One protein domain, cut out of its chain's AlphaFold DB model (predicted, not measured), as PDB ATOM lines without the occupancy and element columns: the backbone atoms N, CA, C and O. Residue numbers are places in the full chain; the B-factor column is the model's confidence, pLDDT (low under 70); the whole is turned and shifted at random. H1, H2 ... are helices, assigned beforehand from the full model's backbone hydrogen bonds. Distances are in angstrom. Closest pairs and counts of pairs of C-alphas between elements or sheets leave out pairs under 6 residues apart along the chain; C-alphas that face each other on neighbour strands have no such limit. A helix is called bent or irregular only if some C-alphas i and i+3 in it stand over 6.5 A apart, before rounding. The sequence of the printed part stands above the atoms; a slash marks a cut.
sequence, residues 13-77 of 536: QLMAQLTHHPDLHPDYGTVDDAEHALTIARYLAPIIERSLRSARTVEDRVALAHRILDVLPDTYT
ATOM      1  N   GLN A  13     399.157 264.760 386.315       93.12
ATOM      2  CA  GLN A  13     398.934 263.316 386.417       93.12
ATOM      3  C   GLN A  13     397.997 262.969 387.584       93.12
ATOM      4  O   GLN A  13     397.113 262.128 387.424       93.12
ATOM      5  N   LEU A  14     398.169 263.604 388.747       93.69
ATOM      6  CA  LEU A  14     397.308 263.382 389.912       93.69
ATOM      7  C   LEU A  14     395.891 263.934 389.684       93.69
ATOM      8  O   LEU A  14     394.917 263.263 390.014       93.69
ATOM      9  N   MET A  15     395.765 265.105 389.052       94.81
ATOM     10  CA  MET A  15     394.471 265.698 388.690       94.81
ATOM     11  C   MET A  15     393.720 264.812 387.681       94.81
ATOM     12  O   MET A  15     392.537 264.511 387.858       94.81
ATOM     13  N   ALA A  16     394.421 264.299 386.664       94.44
ATOM     14  CA  ALA A  16     393.862 263.329 385.728       94.44
ATOM     15  C   ALA A  16     393.433 262.030 386.434       94.44
ATOM     16  O   ALA A  16     392.345 261.528 386.158       94.44
ATOM     17  N   GLN A  17     394.234 261.502 387.367       93.50
ATOM     18  CA  GLN A  17     393.879 260.304 388.142       93.50
ATOM     19  C   GLN A  17     392.632 260.515 389.012       93.50
ATOM     20  O   GLN A  17     391.752 259.656 388.999       93.50
ATOM     21  N   LEU A  18     392.514 261.655 389.699       93.88
ATOM     22  CA  LEU A  18     391.313 262.029 390.456       93.88
ATOM     23  C   LEU A  18     390.080 262.149 389.545       93.88
ATOM     24  O   LEU A  18     389.020 261.628 389.869       93.88
ATOM     25  N   THR A  19     390.233 262.745 388.359       93.12
ATOM     26  CA  THR A  19     389.140 262.900 387.378       93.12
ATOM     27  C   THR A  19     388.592 261.554 386.873       93.12
ATOM     28  O   THR A  19     387.414 261.454 386.540       93.12
ATOM     29  N   HIS A  20     389.415 260.499 386.849       94.31
ATOM     30  CA  HIS A  20     388.988 259.137 386.490       94.31
ATOM     31  C   HIS A  20     388.356 258.355 387.661       94.31
ATOM     32  O   HIS A  20     387.926 257.219 387.464       94.31
ATOM     33  N   HIS A  21     388.281 258.948 388.856       92.25
ATOM     34  CA  HIS A  21     387.710 258.363 390.070       92.25
ATOM     35  C   HIS A  21     386.626 259.278 390.681       92.25
ATOM     36  O   HIS A  21     386.830 259.850 391.754       92.25
ATOM     37  N   PRO A  22     385.457 259.435 390.022       89.50
ATOM     38  CA  PRO A  22     384.356 260.275 390.515       89.50
ATOM     39  C   PRO A  22     383.682 259.727 391.789       89.50
ATOM     40  O   PRO A  22     382.824 260.385 392.369       89.50
ATOM     41  N   ASP A  23     384.054 258.517 392.210       94.19
ATOM     42  CA  ASP A  23     383.714 257.883 393.482       94.19
ATOM     43  C   ASP A  23     384.555 258.397 394.669       94.19
ATOM     44  O   ASP A  23     384.191 258.166 395.824       94.19
ATOM     45  N   LEU A  24     385.656 259.112 394.406       94.50
ATOM     46  CA  LEU A  24     386.542 259.682 395.419       94.50
ATOM     47  C   LEU A  24     386.302 261.187 395.595       94.50
ATOM     48  O   LEU A  24     386.142 261.932 394.632       94.50
ATOM     49  N   HIS A  25     386.345 261.649 396.846       92.94
ATOM     50  CA  HIS A  25     386.258 263.067 397.189       92.94
ATOM     51  C   HIS A  25     387.626 263.580 397.677       92.94
ATOM     52  O   HIS A  25     388.019 263.247 398.797       92.94
ATOM     53  N   PRO A  26     388.378 264.338 396.857       94.56
ATOM     54  CA  PRO A  26     389.633 264.950 397.280       94.56
ATOM     55  C   PRO A  26     389.387 266.199 398.136       94.56
ATOM     56  O   PRO A  26     388.559 267.041 397.792       94.56
ATOM     57  N   ASP A  27     390.167 266.331 399.207       94.62
ATOM     58  CA  ASP A  27     390.318 267.563 399.986       94.62
ATOM     59  C   ASP A  27     391.647 268.248 399.608       94.62
ATOM     60  O   ASP A  27     392.614 267.573 399.233       94.62
ATOM     61  N   TYR A  28     391.702 269.579 399.673       94.75
ATOM     62  CA  TYR A  28     392.800 270.386 399.133       94.75
ATOM     63  C   TYR A  28     393.283 271.445 400.134       94.75
ATOM     64  O   TYR A  28     392.606 272.441 400.385       94.75
ATOM     65  N   GLY A  29     394.501 271.265 400.650       93.38
ATOM     66  CA  GLY A  29     395.202 272.264 401.461       93.38
ATOM     67  C   GLY A  29     396.157 273.143 400.646       93.38
ATOM     68  O   GLY A  29     396.691 272.724 399.618       93.38
ATOM     69  N   THR A  30     396.421 274.356 401.134       94.25
ATOM     70  CA  THR A  30     397.506 275.227 400.651       94.25
ATOM     71  C   THR A  30     398.799 274.959 401.421       94.25
ATOM     72  O   THR A  30     398.769 274.859 402.646       94.25
ATOM     73  N   VAL A  31     399.935 274.910 400.722       93.56
ATOM     74  CA  VAL A  31     401.272 274.928 401.349       93.56
ATOM     75  C   VAL A  31     401.578 276.354 401.829       93.56
ATOM     76  O   VAL A  31     401.201 277.311 401.152       93.56
ATOM     77  N   ASP A  32     402.256 276.503 402.969       94.31
ATOM     78  CA  ASP A  32     402.684 277.811 403.489       94.31
ATOM     79  C   ASP A  32     403.755 278.454 402.588       94.31
ATOM     80  O   ASP A  32     404.655 277.764 402.100       94.31
ATOM     81  N   ASP A  33     403.675 279.772 402.378       94.62
ATOM     82  CA  ASP A  33     404.583 280.540 401.511       94.62
ATOM     83  C   ASP A  33     406.071 280.350 401.874       94.62
ATOM     84  O   ASP A  33     406.931 280.344 400.989       94.62
ATOM     85  N   ALA A  34     406.397 280.138 403.155       93.00
ATOM     86  CA  ALA A  34     407.764 279.863 403.602       93.00
ATOM     87  C   ALA A  34     408.259 278.451 403.222       93.00
ATOM     88  O   ALA A  34     409.468 278.213 403.169       93.00
ATOM     89  N   GLU A  35     407.350 277.515 402.935       91.06
ATOM     90  CA  GLU A  35     407.658 276.126 402.581       91.06
ATOM     91  C   GLU A  35     407.603 275.846 401.069       91.06
ATOM     92  O   GLU A  35     408.175 274.844 400.627       91.06
ATOM     93  N   HIS A  36     406.983 276.718 400.254       93.19
ATOM     94  CA  HIS A  36     406.810 276.526 398.797       93.19
ATOM     95  C   HIS A  36     408.092 276.066 398.098       93.19
ATOM     96  O   HIS A  36     408.087 275.056 397.393       93.19
ATOM     97  N   ALA A  37     409.205 276.773 398.320       92.31
ATOM     98  CA  ALA A  37     410.482 276.482 397.669       92.31
ATOM     99  C   ALA A  37     411.018 275.083 398.023       92.31
ATOM    100  O   ALA A  37     411.474 274.349 397.143       92.31
ATOM    101  N   LEU A  38     410.919 274.682 399.295       90.94
ATOM    102  CA  LEU A  38     411.376 273.377 399.774       90.94
ATOM    103  C   LEU A  38     410.480 272.243 399.256       90.94
ATOM    104  O   LEU A  38     410.981 271.199 398.838       90.94
ATOM    105  N   THR A  39     409.165 272.449 399.245       93.75
ATOM    106  CA  THR A  39     408.188 271.452 398.787       93.75
ATOM    107  C   THR A  39     408.256 271.243 397.270       93.75
ATOM    108  O   THR A  39     408.245 270.099 396.810       93.75
ATOM    109  N   ILE A  40     408.447 272.308 396.483       94.81
ATOM    110  CA  ILE A  40     408.687 272.209 395.033       94.81
ATOM    111  C   ILE A  40     410.040 271.535 394.748       94.81
ATOM    112  O   ILE A  40     410.104 270.629 393.917       94.81
ATOM    113  N   ALA A  41     411.111 271.889 395.469       93.94
ATOM    114  CA  ALA A  41     412.415 271.239 395.307       93.94
ATOM    115  C   ALA A  41     412.360 269.728 395.619       93.94
ATOM    116  O   ALA A  41     412.894 268.920 394.856       93.94
ATOM    117  N   ARG A  42     411.651 269.329 396.686       92.31
ATOM    118  CA  ARG A  42     411.399 267.916 397.037       92.31
ATOM    119  C   ARG A  42     410.628 267.161 395.952       92.31
ATOM    120  O   ARG A  42     410.920 265.992 395.723       92.31
ATOM    121  N   TYR A  43     409.677 267.810 395.280       94.69
ATOM    122  CA  TYR A  43     408.933 267.226 394.158       94.69
ATOM    123  C   TYR A  43     409.801 267.049 392.900       94.69
ATOM    124  O   TYR A  43     409.731 266.009 392.243       94.69
ATOM    125  N   LEU A  44     410.657 268.027 392.581       96.00
ATOM    126  CA  LEU A  44     411.523 267.985 391.397       96.00
ATOM    127  C   LEU A  44     412.717 267.028 391.548       96.00
ATOM    128  O   LEU A  44     413.097 266.375 390.576       96.00
ATOM    129  N   ALA A  45     413.289 266.894 392.748       95.00
ATOM    130  CA  ALA A  45     414.461 266.052 393.009       95.00
ATOM    131  C   ALA A  45     414.361 264.603 392.462       95.00
ATOM    132  O   ALA A  45     415.245 264.214 391.694       95.00
ATOM    133  N   PRO A  46     413.311 263.800 392.742       94.75
ATOM    134  CA  PRO A  46     413.193 262.435 392.209       94.75
ATOM    135  C   PRO A  46     412.908 262.376 390.698       94.75
ATOM    136  O   PRO A  46     413.086 261.321 390.084       94.75
ATOM    137  N   ILE A  47     412.463 263.477 390.082       95.50
ATOM    138  CA  ILE A  47     412.303 263.589 388.624       95.50
ATOM    139  C   ILE A  47     413.685 263.803 387.992       95.50
ATOM    140  O   ILE A  47     414.075 263.042 387.108       95.50
ATOM    141  N   ILE A  48     414.458 264.760 388.517       96.69
ATOM    142  CA  ILE A  48     415.839 265.051 388.103       96.69
ATOM    143  C   ILE A  48     416.730 263.810 388.262       96.69
ATOM    144  O   ILE A  48     417.433 263.424 387.326       96.69
ATOM    145  N   GLU A  49     416.662 263.138 389.413       96.06
ATOM    146  CA  GLU A  49     417.456 261.939 389.703       96.06
ATOM    147  C   GLU A  49     417.130 260.793 388.730       96.06
ATOM    148  O   GLU A  49     418.033 260.160 388.180       96.06
ATOM    149  N   ARG A  50     415.843 260.582 388.417       96.31
ATOM    150  CA  ARG A  50     415.402 259.597 387.418       96.31
ATOM    151  C   ARG A  50     415.904 259.940 386.013       96.31
ATOM    152  O   ARG A  50     416.339 259.038 385.297       96.31
ATOM    153  N   SER A  51     415.885 261.216 385.628       96.25
ATOM    154  CA  SER A  51     416.403 261.676 384.335       96.25
ATOM    155  C   SER A  51     417.916 261.454 384.217       96.25
ATOM    156  O   SER A  51     418.362 260.853 383.237       96.25
ATOM    157  N   LEU A  52     418.696 261.815 385.243       94.88
ATOM    158  CA  LEU A  52     420.142 261.548 385.326       94.88
ATOM    159  C   LEU A  52     420.458 260.041 385.316       94.88
ATOM    160  O   LEU A  52     421.425 259.607 384.686       94.88
ATOM    161  N   ARG A  53     419.613 259.219 385.949       95.31
ATOM    162  CA  ARG A  53     419.731 257.754 385.922       95.31
ATOM    163  C   ARG A  53     419.411 257.157 384.540       95.31
ATOM    164  O   ARG A  53     419.986 256.133 384.187       95.31
ATOM    165  N   SER A  54     418.524 257.783 383.756       95.12
ATOM    166  CA  SER A  54     418.135 257.325 382.404       95.12
ATOM    167  C   SER A  54     419.068 257.761 381.265       95.12
ATOM    168  O   SER A  54     419.080 257.125 380.210       95.12
ATOM    169  N   ALA A  55     419.850 258.824 381.468       94.25
ATOM    170  CA  ALA A  55     420.937 259.215 380.573       94.25
ATOM    171  C   ALA A  55     421.948 258.058 380.430       94.25
ATOM    172  O   ALA A  55     422.131 257.286 381.376       94.25
ATOM    173  N   ARG A  56     422.578 257.889 379.259       93.25
ATOM    174  CA  ARG A  56     423.340 256.669 378.929       93.25
ATOM    175  C   ARG A  56     424.804 256.802 379.345       93.25
ATOM    176  O   ARG A  56     425.286 256.014 380.163       93.25
ATOM    177  N   THR A  57     425.486 257.804 378.801       92.94
ATOM    178  CA  THR A  57     426.908 258.095 379.046       92.94
ATOM    179  C   THR A  57     427.094 258.963 380.302       92.94
ATOM    180  O   THR A  57     426.118 259.357 380.945       92.94
ATOM    181  N   VAL A  58     428.335 259.237 380.718       90.31
ATOM    182  CA  VAL A  58     428.588 260.223 381.791       90.31
ATOM    183  C   VAL A  58     428.467 261.644 381.239       90.31
ATOM    184  O   VAL A  58     427.939 262.526 381.907       90.31
ATOM    185  N   GLU A  59     428.842 261.820 379.983       91.44
ATOM    186  CA  GLU A  59     428.751 263.037 379.191       91.44
ATOM    187  C   GLU A  59     427.286 263.496 379.070       91.44
ATOM    188  O   GLU A  59     426.983 264.656 379.340       91.44
ATOM    189  N   ASP A  60     426.349 262.574 378.806       92.62
ATOM    190  CA  ASP A  60     424.898 262.830 378.801       92.62
ATOM    191  C   ASP A  60     424.413 263.380 380.156       92.62
ATOM    192  O   ASP A  60     423.519 264.230 380.207       92.62
ATOM    193  N   ARG A  61     424.979 262.871 381.264       93.75
ATOM    194  CA  ARG A  61     424.609 263.233 382.644       93.75
ATOM    195  C   ARG A  61     425.173 264.593 383.029       93.75
ATOM    196  O   ARG A  61     424.434 265.403 383.579       93.75
ATOM    197  N   VAL A  62     426.436 264.861 382.697       91.69
ATOM    198  CA  VAL A  62     427.070 266.173 382.890       91.69
ATOM    199  C   VAL A  62     426.351 267.232 382.055       91.69
ATOM    200  O   VAL A  62     425.952 268.256 382.599       91.69
ATOM    201  N   ALA A  63     426.060 266.951 380.782       91.19
ATOM    202  CA  ALA A  63     425.309 267.859 379.920       91.19
ATOM    203  C   ALA A  63     423.860 268.078 380.398       91.19
ATOM    204  O   ALA A  63     423.315 269.165 380.217       91.19
ATOM    205  N   LEU A  64     423.209 267.075 381.004       94.25
ATOM    206  CA  LEU A  64     421.901 267.259 381.645       94.25
ATOM    207  C   LEU A  64     421.999 268.112 382.917       94.25
ATOM    208  O   LEU A  64     421.147 268.968 383.115       94.25
ATOM    209  N   ALA A  65     423.030 267.918 383.743       92.69
ATOM    210  CA  ALA A  65     423.292 268.767 384.905       92.69
ATOM    211  C   ALA A  65     423.554 270.226 384.498       92.69
ATOM    212  O   ALA A  65     422.961 271.122 385.089       92.69
ATOM    213  N   HIS A  66     424.363 270.474 383.461       90.50
ATOM    214  CA  HIS A  66     424.604 271.824 382.934       90.50
ATOM    215  C   HIS A  66     423.294 272.478 382.470       90.50
ATOM    216  O   HIS A  66     422.944 273.522 382.999       90.50
ATOM    217  N   ARG A  67     422.463 271.793 381.666       92.81
ATOM    218  CA  ARG A  67     421.130 272.306 381.265       92.81
ATOM    219  C   ARG A  67     420.154 272.575 382.419       92.81
ATOM    220  O   ARG A  67     419.153 273.254 382.209       92.81
ATOM    221  N   ILE A  68     420.390 272.014 383.606       93.12
ATOM    222  CA  ILE A  68     419.614 272.308 384.822       93.12
ATOM    223  C   ILE A  68     420.183 273.537 385.550       93.12
ATOM    224  O   ILE A  68     419.416 274.272 386.164       93.12
ATOM    225  N   LEU A  69     421.490 273.794 385.456       91.88
ATOM    226  CA  LEU A  69     422.117 275.028 385.940       91.88
ATOM    227  C   LEU A  69     421.778 276.224 385.030       91.88
ATOM    228  O   LEU A  69     421.434 277.278 385.548       91.88
ATOM    229  N   ASP A  70     421.771 276.031 383.704       91.00
ATOM    230  CA  ASP A  70     421.493 277.061 382.681       91.00
ATOM    231  C   ASP A  70     420.093 277.713 382.794       91.00
ATOM    232  O   ASP A  70     419.832 278.750 382.185       91.00
ATOM    233  N   VAL A  71     419.161 277.091 383.529       92.69
ATOM    234  CA  VAL A  71     417.792 277.600 383.761       92.69
ATOM    235  C   VAL A  71     417.593 278.210 385.155       92.69
ATOM    236  O   VAL A  71     416.488 278.648 385.483       92.69
ATOM    237  N   LEU A  72     418.639 278.235 385.982       91.75
ATOM    238  CA  LEU A  72     418.651 278.855 387.306       91.75
ATOM    239  C   LEU A  72     419.427 280.186 387.254       91.75
ATOM    240  O   LEU A  72     420.308 280.336 386.414       91.75
ATOM    241  N   PRO A  73     419.138 281.167 388.132       87.06
ATOM    242  CA  PRO A  73     419.836 282.451 388.097       87.06
ATOM    243  C   PRO A  73     421.328 282.318 388.440       87.06
ATOM    244  O   PRO A  73     421.654 281.786 389.505       87.06
ATOM    245  N   ASP A  74     422.192 282.898 387.598       80.88
ATOM    246  CA  ASP A  74     423.668 282.890 387.685       80.88
ATOM    247  C   ASP A  74     424.218 283.110 389.107       80.88
ATOM    248  O   ASP A  74     425.172 282.460 389.533       80.88
ATOM    249  N   THR A  75     423.558 283.980 389.884       80.00
ATOM    250  CA  THR A  75     423.839 284.298 391.297       80.00
ATOM    251  C   THR A  75     423.966 283.072 392.216       80.00
ATOM    252  O   THR A  75     424.552 283.182 393.292       80.00
ATOM    253  N   TYR A  76     423.404 281.924 391.827       78.19
ATOM    254  CA  TYR A  76     423.429 280.672 392.591       78.19
ATOM    255  C   TYR A  76     424.112 279.507 391.854       78.19
ATOM    256  O   TYR A  76     424.189 278.410 392.411       78.19
ATOM    257  N   THR A  77     424.579 279.713 390.618       82.38
ATOM    258  CA  THR A  77     425.157 278.665 389.756       82.38
ATOM    259  C   THR A  77     426.582 278.951 389.283       82.38
ATOM    260  O   THR A  77     427.216 278.044 388.738       82.38
TER     261      THR A  77
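This is residues 13 to 77 of the 536 residues of the protein "Type III restriction enzyme res subunit" of Mycolicibacter terrae (UniProt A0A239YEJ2). What shape do these atoms make? An open zigzag: the longest helix, H2, bends into two arms, H3 folds back beside its second arm H2b, and the short helix H1 lies well off from both, at the other end of the long unnamed stretch 20 to 35. What is it made of? The printed part has 65 residues with three named helices in the order H1, H2, H3 and no named strand, and its class is all helix. How spread out is it? It is extended, with a radius of gyration of the C-alphas of 16.9 A and spans of 48 by 31 by 14 A.

Where is the longest helix? H2, residues 36 to 54, was assigned as one helix by its hydrogen bonds but is bent: C-alphas 43 and 46 are 6.7 A apart. Arm H2a, residues 36 to 43, is 10.6 A long from C-alpha 36 at (406.810, 276.526, 398.797), and arm H2b, residues 46 to 54, is 12.1 A long. Where are the others? H3, residues 58 to 69, is 16.7 A long and ends at (422.117, 275.028, 385.940). H1, residues 13 to 19, is 9.8 A long and begins at (398.934, 263.316, 386.417).

How do the arms stand? H2a and H2b stand at a steep tilt of 36 degrees, only just past shallow. What touches? H2b and H3 form a helical hairpin, opposite ways at a shallow tilt of 29 degrees; they only just touch, with 3 pairs of C-alphas within 8 A, and H3 does so with residues 61 to 65 alone. The closest C-alphas are those of Leu 52 and Arg 61, 5.5 A apart. What stays apart? H1 is apart from H2a, H2b and H3, and H2a is apart from H3. Do the backbones hold? In H1, H2a, H2b and H3 every O i to N i+4 pair is within hydrogen-bond range.

How far does it reach? The two C-alphas farthest apart are those of Asp 23 and Thr 75, at 48.1 A. How are the helices linked? The link from H1 to H2 is long, with 16 residues, and that from H2 to H3 is tight. What stands free? Residues 19 to 25, 32 to 38, of which 36 to 38 belong to H2, 40 to 47, which belong to H2, and 70 to 76 stand free. Is it continuous and confident? The printed part has no cut, its mean pLDDT is 92.6, and no printed residue is under 70.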